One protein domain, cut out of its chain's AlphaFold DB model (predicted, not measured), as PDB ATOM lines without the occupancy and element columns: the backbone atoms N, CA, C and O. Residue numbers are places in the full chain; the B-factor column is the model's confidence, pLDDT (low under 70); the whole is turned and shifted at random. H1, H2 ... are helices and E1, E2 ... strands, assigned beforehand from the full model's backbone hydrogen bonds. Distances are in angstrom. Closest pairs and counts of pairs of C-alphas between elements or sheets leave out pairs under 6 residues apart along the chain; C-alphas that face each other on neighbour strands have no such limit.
ATOM      1  N   LEU A   3      51.901  17.144 106.554       96.50
ATOM      2  CA  LEU A   3      51.390  18.050 105.530       96.50
ATOM      3  C   LEU A   3      52.504  19.033 105.174       96.50
ATOM      4  O   LEU A   3      52.984  19.747 106.047       96.50
ATOM      5  N   LEU A   4      52.946  19.012 103.920       97.00
ATOM      6  CA  LEU A   4      54.048  19.836 103.434       97.00
ATOM      7  C   LEU A   4      53.486  20.925 102.524       97.00
ATOM      8  O   LEU A   4      52.877  20.601 101.501       97.00
ATOM      9  N   ASP A   5      53.686  22.190 102.885       97.81
ATOM     10  CA  ASP A   5      53.379  23.314 102.004       97.81
ATOM     11  C   ASP A   5      54.375  23.364 100.839       97.81
ATOM     12  O   ASP A   5      55.565  23.064 100.988       97.81
ATOM     13  N   VAL A   6      53.869  23.692  99.652       97.62
ATOM     14  CA  VAL A   6      54.696  23.857  98.460       97.62
ATOM     15  C   VAL A   6      55.244  25.271  98.415       97.62
ATOM     16  O   VAL A   6      54.503  26.250  98.390       97.62
ATOM     17  N   GLU A   7      56.558  25.367  98.282       95.69
ATOM     18  CA  GLU A   7      57.271  26.620  98.109       95.69
ATOM     19  C   GLU A   7      58.032  26.577  96.786       95.69
ATOM     20  O   GLU A   7      58.934  25.760  96.591       95.69
ATOM     21  N   LYS A   8      57.664  27.459  95.846       94.38
ATOM     22  CA  LYS A   8      58.331  27.594  94.535       94.38
ATOM     23  C   LYS A   8      58.477  26.248  93.795       94.38
ATOM     24  O   LYS A   8      59.550  25.925  93.283       94.38
ATOM     25  N   GLY A   9      57.413  25.440  93.781       95.81
ATOM     26  CA  GLY A   9      57.387  24.130  93.111       95.81
ATOM     27  C   GLY A   9      58.180  23.026  93.825       95.81
ATOM     28  O   GLY A   9      58.508  22.000  93.219       95.81
ATOM     29  N   LYS A  10      58.522  23.221  95.103       97.75
ATOM     30  CA  LYS A  10      59.242  22.250  95.931       97.75
ATOM     31  C   LYS A  10      58.524  22.023  97.251       97.75
ATOM     32  O   LYS A  10      57.818  22.898  97.735       97.75
ATOM     33  N   VAL A  11      58.752  20.863  97.851       97.06
ATOM     34  CA  VAL A  11      58.338  20.560  99.224       97.06
ATOM     35  C   VAL A  11      59.559  20.497 100.142       97.06
ATOM     36  O   VAL A  11      60.591  19.947  99.732       97.06
ATOM     37  N   PRO A  12      59.467  20.996 101.387       96.19
ATOM     38  CA  PRO A  12      60.508  20.839 102.401       96.19
ATOM     39  C   PRO A  12      60.500  19.397 102.934       96.19
ATOM     40  O   PRO A  12      60.045  19.114 104.040       96.19
ATOM     41  N   CYS A  13      60.952  18.451 102.106       95.31
ATOM     42  CA  CYS A  13      60.923  17.022 102.417       95.31
ATOM     43  C   CYS A  13      61.723  16.710 103.691       95.31
ATOM     44  O   CYS A  13      61.197  16.070 104.606       95.31
ATOM     45  N   LEU A  14      62.945  17.241 103.770       94.94
ATOM     46  CA  LEU A  14      63.798  17.253 104.956       94.94
ATOM     47  C   LEU A  14      64.368  18.665 105.179       94.94
ATOM     48  O   LEU A  14      64.458  19.439 104.217       94.94
ATOM     49  N   PRO A  15      64.801  19.006 106.409       91.94
ATOM     50  CA  PRO A  15      65.488  20.267 106.678       91.94
ATOM     51  C   PRO A  15      66.674  20.473 105.726       91.94
ATOM     52  O   PRO A  15      67.528  19.598 105.585       91.94
ATOM     53  N   GLY A  16      66.696  21.610 105.025       93.12
ATOM     54  CA  GLY A  16      67.755  21.960 104.067       93.12
ATOM     55  C   GLY A  16      67.773  21.155 102.760       93.12
ATOM     56  O   GLY A  16      68.570  21.463 101.881       93.12
ATOM     57  N   ASN A  17      66.884  20.171 102.588       94.44
ATOM     58  CA  ASN A  17      66.853  19.275 101.430       94.44
ATOM     59  C   ASN A  17      65.460  19.277 100.773       94.44
ATOM     60  O   ASN A  17      64.687  18.321 100.918       94.44
ATOM     61  N   PRO A  18      65.097  20.364 100.066       96.62
ATOM     62  CA  PRO A  18      63.822  20.447  99.375       96.62
ATOM     63  C   PRO A  18      63.799  19.536  98.142       96.62
ATOM     64  O   PRO A  18      64.799  19.361  97.446       96.62
ATOM     65  N   VAL A  19      62.623  18.998  97.830       97.69
ATOM     66  CA  VAL A  19      62.407  18.086  96.699       97.69
ATOM     67  C   VAL A  19      61.416  18.722  95.735       97.69
ATOM     68  O   VAL A  19      60.396  19.253  96.165       97.69
ATOM     69  N   THR A  20      61.704  18.688  94.433       98.06
ATOM     70  CA  THR A  20      60.785  19.205  93.406       98.06
ATOM     71  C   THR A  20      59.504  18.383  93.346       98.06
ATOM     72  O   THR A  20      59.518  17.178  93.611       98.06
ATOM     73  N   LEU A  21      58.396  19.012  92.960       97.50
ATOM     74  CA  LEU A  21      57.126  18.311  92.763       97.50
ATOM     75  C   LEU A  21      57.224  17.187  91.720       97.50
ATOM     76  O   LEU A  21      56.667  16.112  91.944       97.50
ATOM     77  N   ASP A  22      58.020  17.378  90.660       95.88
ATOM     78  CA  ASP A  22      58.296  16.353  89.643       95.88
ATOM     79  C   ASP A  22      58.866  15.061  90.222       95.88
ATOM     80  O   ASP A  22      58.540  13.971  89.756       95.88
ATOM     81  N   ARG A  23      59.713  15.181  91.251       96.50
ATOM     82  CA  ARG A  23      60.238  14.031  91.988       96.50
ATOM     83  C   ARG A  23      59.215  13.553  93.007       96.50
ATOM     84  O   ARG A  23      58.908  12.369  93.065       96.50
ATOM     85  N   CYS A  24      58.656  14.469  93.795       96.69
ATOM     86  CA  CYS A  24      57.746  14.150  94.890       96.69
ATOM     87  C   CYS A  24      56.532  13.316  94.443       96.69
ATOM     88  O   CYS A  24      56.165  12.385  95.156       96.69
ATOM     89  N   ARG A  25      55.968  13.564  93.250       95.12
ATOM     90  CA  ARG A  25      54.842  12.785  92.684       95.12
ATOM     91  C   ARG A  25      55.132  11.301  92.463       95.12
ATOM     92  O   ARG A  25      54.202  10.505  92.410       95.12
ATOM     93  N   PHE A  26      56.407  10.929  92.391       93.94
ATOM     94  CA  PHE A  26      56.872   9.545  92.306       93.94
ATOM     95  C   PHE A  26      57.570   9.074  93.588       93.94
ATOM     96  O   PHE A  26      58.233   8.038  93.600       93.94
ATOM     97  N   CYS A  27      57.425   9.816  94.688       95.19
ATOM     98  CA  CYS A  27      57.925   9.393  95.986       95.19
ATOM     99  C   CYS A  27      56.997   8.335  96.593       95.19
ATOM    100  O   CYS A  27      55.788   8.555  96.681       95.19
ATOM    101  N   ALA A  28      57.552   7.243  97.114       93.56
ATOM    102  CA  ALA A  28      56.800   6.181  97.779       93.56
ATOM    103  C   ALA A  28      56.051   6.640  99.043       93.56
ATOM    104  O   ALA A  28      55.084   5.996  99.452       93.56
ATOM    105  N   HIS A  29      56.452   7.769  99.632       94.81
ATOM    106  CA  HIS A  29      55.771   8.387 100.773       94.81
ATOM    107  C   HIS A  29      54.679   9.381 100.365       94.81
ATOM    108  O   HIS A  29      53.826   9.713 101.185       94.81
ATOM    109  N   SER A  30      54.662   9.861  99.121       95.00
ATOM    110  CA  SER A  30      53.605  10.767  98.666       95.00
ATOM    111  C   SER A  30      52.263  10.031  98.612       95.00
ATOM    112  O   SER A  30      52.171   8.886  98.150       95.00
ATOM    113  N   ARG A  31      51.207  10.663  99.130       94.25
ATOM    114  CA  ARG A  31      49.859  10.075  99.154       94.25
ATOM    115  C   ARG A  31      48.850  10.892  98.386       94.25
ATOM    116  O   ARG A  31      48.098  10.319  97.606       94.25
ATOM    117  N   TYR A  32      48.855  12.203  98.597       96.31
ATOM    118  CA  TYR A  32      47.906  13.101  97.961       96.31
ATOM    119  C   TYR A  32      48.530  14.464  97.696       96.31
ATOM    120  O   TYR A  32      49.398  14.909  98.449       96.31
ATOM    121  N   PHE A  33      48.022  15.134  96.672       97.75
ATOM    122  CA  PHE A  33      48.382  16.487  96.271       97.75
ATOM    123  C   PHE A  33      47.151  17.386  96.398       97.75
ATOM    124  O   PHE A  33      46.057  16.992  96.004       97.75
ATOM    125  N   LEU A  34      47.304  18.578  96.975       97.94
ATOM    126  CA  LEU A  34      46.255  19.597  96.982       97.94
ATOM    127  C   LEU A  34      46.394  20.443  95.716       97.94
ATOM    128  O   LEU A  34      47.253  21.324  95.667       97.94
ATOM    129  N   VAL A  35      45.555  20.181  94.720       97.06
ATOM    130  CA  VAL A  35      45.526  20.862  93.420       97.06
ATOM    131  C   VAL A  35      44.251  21.689  93.340       97.06
ATOM    132  O   VAL A  35      43.159  21.131  93.442       97.06
ATOM    133  N   ASN A  36      44.352  23.012  93.184       94.31
ATOM    134  CA  ASN A  36      43.175  23.898  93.084       94.31
ATOM    135  C   ASN A  36      42.133  23.672  94.205       94.31
ATOM    136  O   ASN A  36      40.926  23.631  93.966       94.31
ATOM    137  N   GLY A  37      42.601  23.451  95.440       94.44
ATOM    138  CA  GLY A  37      41.740  23.184  96.599       94.44
ATOM    139  C   GLY A  37      41.154  21.766  96.669       94.44
ATOM    140  O   GLY A  37      40.460  21.448  97.633       94.44
ATOM    141  N   LYS A  38      41.455  20.892  95.702       96.06
ATOM    142  CA  LYS A  38      41.015  19.492  95.670       96.06
ATOM    143  C   LYS A  38      42.155  18.541  95.997       96.06
ATOM    144  O   LYS A  38      43.298  18.748  95.602       96.06
ATOM    145  N   ARG A  39      41.831  17.474  96.719       95.75
ATOM    146  CA  ARG A  39      42.771  16.401  97.037       95.75
ATOM    147  C   ARG A  39      42.806  15.413  95.871       95.75
ATOM    148  O   ARG A  39      41.794  14.785  95.595       95.75
ATOM    149  N   VAL A  40      43.969  15.273  95.250       95.62
ATOM    150  CA  VAL A  40      44.246  14.374  94.123       95.62
ATOM    151  C   VAL A  40      45.161  13.248  94.600       95.62
ATOM    152  O   VAL A  40      46.083  13.495  95.386       95.62
ATOM    153  N   ILE A  41      44.900  12.009  94.185       94.62
ATOM    154  CA  ILE A  41      45.709  10.840  94.565       94.62
ATOM    155  C   ILE A  41      47.110  10.938  93.947       94.62
ATOM    156  O   ILE A  41      47.281  11.370  92.812       94.62
ATOM    157  N   SER A  42      48.140  10.550  94.707       94.31
ATOM    158  CA  SER A  42      49.521  10.557  94.210       94.31
ATOM    159  C   SER A  42      49.740   9.558  93.060       94.31
ATOM    160  O   SER A  42      49.381   8.390  93.219       94.31
ATOM    161  N   PRO A  43      50.466   9.941  91.989       92.62
ATOM    162  CA  PRO A  43      50.862   9.028  90.921       92.62
ATOM    163  C   PRO A  43      51.685   7.826  91.373       92.62
ATOM    164  O   PRO A  43      51.584   6.740  90.807       92.62
ATOM    165  N   ALA A  44      52.458   7.972  92.451       91.12
ATOM    166  CA  ALA A  44      53.200   6.862  93.041       91.12
ATOM    167  C   ALA A  44      52.289   5.700  93.488       91.12
ATOM    168  O   ALA A  44      52.761   4.575  93.655       91.12
ATOM    169  N   ARG A  45      50.987   5.949  93.693       89.00
ATOM    170  CA  ARG A  45      50.009   4.938  94.117       89.00
ATOM    171  C   ARG A  45      49.591   3.989  92.995       89.00
ATOM    172  O   ARG A  45      49.183   2.877  93.338       89.00
ATOM    173  N   ALA A  46      49.815   4.350  91.727       86.19
ATOM    174  CA  ALA A  46      49.665   3.446  90.583       86.19
ATOM    175  C   ALA A  46      50.500   2.167  90.758       86.19
ATOM    176  O   ALA A  46      50.070   1.070  90.424       86.19
ATOM    177  N   TYR A  47      51.692   2.308  91.344       80.56
ATOM    178  CA  TYR A  47      52.647   1.218  91.555       80.56
ATOM    179  C   TYR A  47      52.501   0.548  92.926       80.56
ATOM    180  O   TYR A  47      53.284  -0.327  93.292       80.56
ATOM    181  N   CYS A  48      51.514   0.961  93.724       72.75
ATOM    182  CA  CYS A  48      51.237   0.326  95.000       72.75
ATOM    183  C   CYS A  48      50.350  -0.899  94.771       72.75
ATOM    184  O   CYS A  48      49.184  -0.751  94.405       72.75
ATOM    185  N   SER A  49      50.862  -2.090  95.096       69.31
ATOM    186  CA  SER A  49      50.144  -3.374  94.992       69.31
ATOM    187  C   SER A  49      48.808  -3.425  95.745       69.31
ATOM    188  O   SER A  49      47.987  -4.296  95.482       69.31
ATOM    189  N   ARG A  50      48.578  -2.498  96.685       64.56
ATOM    190  CA  ARG A  50      47.356  -2.417  97.498       64.56
ATOM    191  C   ARG A  50      46.276  -1.490  96.941       64.56
ATOM    192  O   ARG A  50      45.137  -1.627  97.368       64.56
ATOM    193  N   SER A  51      46.616  -0.516  96.096       70.88
ATOM    194  CA  SER A  51      45.641   0.467  95.591       70.88
ATOM    195  C   SER A  51      45.559   0.514  94.072       70.88
ATOM    196  O   SER A  51      44.450   0.561  93.563       70.88
ATOM    197  N   GLY A  52      46.690   0.496  93.354       64.25
ATOM    198  CA  GLY A  52      46.711   0.539  91.883       64.25
ATOM    199  C   GLY A  52      46.052   1.769  91.238       64.25
ATOM    200  O   GLY A  52      45.869   1.782  90.028       64.25
ATOM    201  N   ASP A  53      45.693   2.781  92.029       71.62
ATOM    202  CA  ASP A  53      44.904   3.939  91.609       71.62
ATOM    203  C   ASP A  53      45.780   5.191  91.513       71.62
ATOM    204  O   ASP A  53      46.721   5.364  92.298       71.62
ATOM    205  N   THR A  54      45.494   6.050  90.538       78.06
ATOM    206  CA  THR A  54      46.272   7.254  90.249       78.06
ATOM    207  C   THR A  54      45.457   8.277  89.479       78.06
ATOM    208  O   THR A  54      44.663   7.943  88.605       78.06
ATOM    209  N   GLU A  55      45.780   9.541  89.713       82.56
ATOM    210  CA  GLU A  55      45.345  10.656  88.887       82.56
ATOM    211  C   GLU A  55      46.572  11.446  88.428       82.56
ATOM    212  O   GLU A  55      47.587  11.517  89.129       82.56
ATOM    213  N   GLU A  56      46.500  12.030  87.233       86.81
ATOM    214  CA  GLU A  56      47.519  12.980  86.807       86.81
ATOM    215  C   GLU A  56      47.435  14.237  87.682       86.81
ATOM    216  O   GLU A  56      46.360  14.779  87.934       86.81
ATOM    217  N   VAL A  57      48.586  14.692  88.174       91.94
ATOM    218  CA  VAL A  57      48.666  15.856  89.057       91.94
ATOM    219  C   VAL A  57      49.168  17.042  88.255       91.94
ATOM    220  O   VAL A  57      50.317  17.050  87.810       91.94
ATOM    221  N   ASP A  58      48.334  18.072  88.142       94.06
ATOM    222  CA  ASP A  58      48.751  19.375  87.636       94.06
ATOM    223  C   ASP A  58      49.675  20.060  88.653       94.06
ATOM    224  O   ASP A  58      49.234  20.682  89.624       94.06
ATOM    225  N   LEU A  59      50.982  19.917  88.424       94.50
ATOM    226  CA  LEU A  59      52.028  20.382  89.333       94.50
ATOM    227  C   LEU A  59      52.080  21.907  89.473       94.50
ATOM    228  O   LEU A  59      52.597  22.392  90.480       94.50
ATOM    229  N   GLN A  60      51.550  22.665  88.508       95.25
ATOM    230  CA  GLN A  60      51.579  24.131  88.553       95.25
ATOM    231  C   GLN A  60      50.629  24.689  89.616       95.25
ATOM    232  O   GLN A  60      50.866  25.769  90.155       95.25
ATOM    233  N   HIS A  61      49.589  23.928  89.951       96.44
ATOM    234  CA  HIS A  61      48.537  24.333  90.879       96.44
ATOM    235  C   HIS A  61      48.585  23.581  92.217       96.44
ATOM    236  O   HIS A  61      47.654  23.681  93.026       96.44
ATOM    237  N   VAL A  62      49.658  22.820  92.472       97.94
ATOM    238  CA  VAL A  62      49.848  22.146  93.759       97.94
ATOM    239  C   VAL A  62      50.244  23.165  94.817       97.94
ATOM    240  O   VAL A  62      51.239  23.874  94.690       97.94
ATOM    241  N   THR A  63      49.506  23.161  95.920       98.06
ATOM    242  CA  THR A  63      49.783  24.016  97.085       98.06
ATOM    243  C   THR A  63      50.265  23.232  98.299       98.06
ATOM    244  O   THR A  63      51.003  23.771  99.118       98.06
ATOM    245  N   ARG A  64      49.889  21.951  98.419       98.00
ATOM    246  CA  ARG A  64      50.288  21.073  99.530       98.00
ATOM    247  C   ARG A  64      50.448  19.626  99.104       98.00
ATOM    248  O   ARG A  64      49.802  19.172  98.160       98.00
ATOM    249  N   VAL A  65      51.242  18.885  99.871       97.88
ATOM    250  CA  VAL A  65      51.422  17.439  99.718       97.88
ATOM    251  C   VAL A  65      51.212  16.737 101.053       97.88
ATOM    252  O   VAL A  65      51.804  17.104 102.068       97.88
ATOM    253  N   TRP A  66      50.399  15.684 101.042       97.44
ATOM    254  CA  TRP A  66      50.291  14.741 102.152       97.44
ATOM    255  C   TRP A  66      51.358  13.657 102.006       97.44
ATOM    256  O   TRP A  66      51.344  12.880 101.044       97.44
ATOM    257  N   CYS A  67      52.274  13.613 102.971       96.44
ATOM    258  CA  CYS A  67      53.440  12.742 102.987       96.44
ATOM    259  C   CYS A  67      53.375  11.756 104.163       96.44
ATOM    260  O   CYS A  67      53.153  12.150 105.307       96.44
ATOM    261  N   ASP A  68      53.600  10.475 103.894       95.44
ATOM    262  CA  ASP A  68      53.619   9.406 104.901       95.44
ATOM    263  C   ASP A  68      55.002   9.141 105.503       95.44
ATOM    264  O   ASP A  68      55.139   8.258 106.341       95.44
ATOM    265  N   ASP A  69      56.018   9.902 105.104       94.75
ATOM    266  CA  ASP A  69      57.339   9.855 105.726       94.75
ATOM    267  C   ASP A  69      57.270  10.497 107.118       94.75
ATOM    268  O   ASP A  69      57.357  11.719 107.243       94.75
ATOM    269  N   MET A  70      57.030   9.684 108.147       91.94
ATOM    270  CA  MET A  70      56.978  10.124 109.545       91.94
ATOM    271  C   MET A  70      58.346  10.080 110.223       91.94
ATOM    272  O   MET A  70      58.589  10.875 111.128       91.94
ATOM    273  N   ASP A  71      59.228   9.208 109.740       92.25
ATOM    274  CA  ASP A  71      60.538   8.933 110.331       92.25
ATOM    275  C   ASP A  71      61.663   9.769 109.704       92.25
ATOM    276  O   ASP A  71      62.833   9.597 110.036       92.25
ATOM    277  N   ALA A  72      61.305  10.705 108.818       90.50
ATOM    278  CA  ALA A  72      62.236  11.579 108.116       90.50
ATOM    279  C   ALA A  72      63.276  10.804 107.279       90.50
ATOM    280  O   ALA A  72      64.433  11.211 107.173       90.50
ATOM    281  N   GLU A  73      62.850   9.718 106.624       93.50
ATOM    282  CA  GLU A  73      63.655   8.997 105.630       93.50
ATOM    283  C   GLU A  73      63.960   9.863 104.400       93.50
ATOM    284  O   GLU A  73      64.973   9.677 103.720       93.50
ATOM    285  N   GLY A  74      63.073  10.814 104.098       94.50
ATOM    286  CA  GLY A  74      63.184  11.694 102.948       94.50
ATOM    287  C   GLY A  74      62.670  11.074 101.648       94.50
ATOM    288  O   GLY A  74      61.751  10.255 101.610       94.50
ATOM    289  N   TYR A  75      63.214  11.538 100.522       95.50
ATOM    290  CA  TYR A  75      62.737  11.128  99.204       95.50
ATOM    291  C   TYR A  75      63.118   9.680  98.875       95.50
ATOM    292  O   TYR A  75      64.298   9.347  98.764       95.50
ATOM    293  N   ARG A  76      62.109   8.854  98.580       94.06
ATOM    294  CA  ARG A  76      62.265   7.483  98.079       94.06
ATOM    295  C   ARG A  76      61.549   7.327  96.745       94.06
ATOM    296  O   ARG A  76      60.323   7.364  96.709       94.06
ATOM    297  N   SER A  77      62.291   7.155  95.654       92.44
ATOM    298  CA  SER A  77      61.693   6.903  94.336       92.44
ATOM    299  C   SER A  77      60.946   5.571  94.338       92.44
ATOM    300  O   SER A  77      61.543   4.545  94.666       92.44
ATOM    301  N   ILE A  78      59.677   5.563  93.927       88.56
ATOM    302  CA  ILE A  78      58.904   4.321  93.804       88.56
ATOM    303  C   ILE A  78      59.550   3.353  92.807       88.56
ATOM    304  O   ILE A  78      59.566   2.153  93.051       88.56
ATOM    305  N   MET A  79      60.184   3.874  91.751       84.94
ATOM    306  CA  MET A  79      60.889   3.063  90.751       84.94
ATOM    307  C   MET A  79      62.043   2.257  91.357       84.94
ATOM    308  O   MET A  79      62.266   1.119  90.965       84.94
ATOM    309  N   SER A  80      62.753   2.824  92.337       85.19
ATOM    310  CA  SER A  80      63.856   2.140  93.025       85.19
ATOM    311  C   SER A  80      63.381   1.058  93.997       85.19
ATOM    312  O   SER A  80      64.193   0.255  94.432       85.19
ATOM    313  N   ILE A  81      62.098   1.059  94.368       79.94
ATOM    314  CA  ILE A  81      61.507   0.084  95.297       79.94
ATOM    315  C   ILE A  81      60.903  -1.107  94.547       79.94
ATOM    316  O   ILE A  81      60.860  -2.204  95.090       79.94
TER     317      ILE A  81
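What this domain is: This is residues 3 to 81 of the 83 residues of an uncharacterized protein of Methanocalculus sp. MSAO_Arc1 (UniProt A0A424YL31). A twisted sheet of four short strands, E1, E6, E4 and E5, has the small hairpin E2 and E3 near its E1 edge, while the short helices H1 and H2 only graze the sheet and H3 lies away from it, near H2. The 79 printed residues hold, in order, E1 E2 E3 H1 E4 E5 H2 E6 H3; both sheets are antiparallel and the class is mixed. The whole is compact, radius of gyration of the C-alphas 11.4 A, spanning 31 by 28 by 18 A.

Where its parts are: Find C-alpha 3 at (51.390, 18.050, 105.530), where E1, residues 3 to 5, begins. Next come E2, 10 to 14, E3, 17 to 20, and H1, 21 to 24. E4, 30 to 35, runs 14.0 A; E5 is 38 to 41 and H2 43 to 47. E6, 62 to 67, runs 13.7 A, and H3, 78 to 81, ends at (61.507, 0.084, 95.297).

How they stand to each other: Look first at inner strands E6 and E4: N 34 and O 64 are 2.8 A apart. On the edges, N 4 of E1 and O 65 are 2.9 A apart, and N 33 and O 40 of E5 2.8 A. In hairpin E2 and E3, N 11 and O 19 are 2.9 A apart; the closest C-alphas of E1 and E2, Leu 4 and Val 11, are 6.1 A apart. E5, H2 and E6 form a split strand-helix-strand unit, two strands running the same way with E4 between them, its crossover right-handed. H2 and H3 are close but not clearly touching, closest C-alphas Ala 44 and Ile 78, 6.3 A. H2 has 0 of 1 O i to N i+4 pairs within hydrogen-bond range but 2 of 2 O i to N i+3; H1 and H3 are too short for the former.

The domain as a whole: The C-alphas farthest apart, Gly 16 and Arg 50, are 32.5 A apart. The printed part has no cut; the link H2 to E6, residues 48 to 61, is long. Residues 49 to 50 and 52 are under 70 in pLDDT.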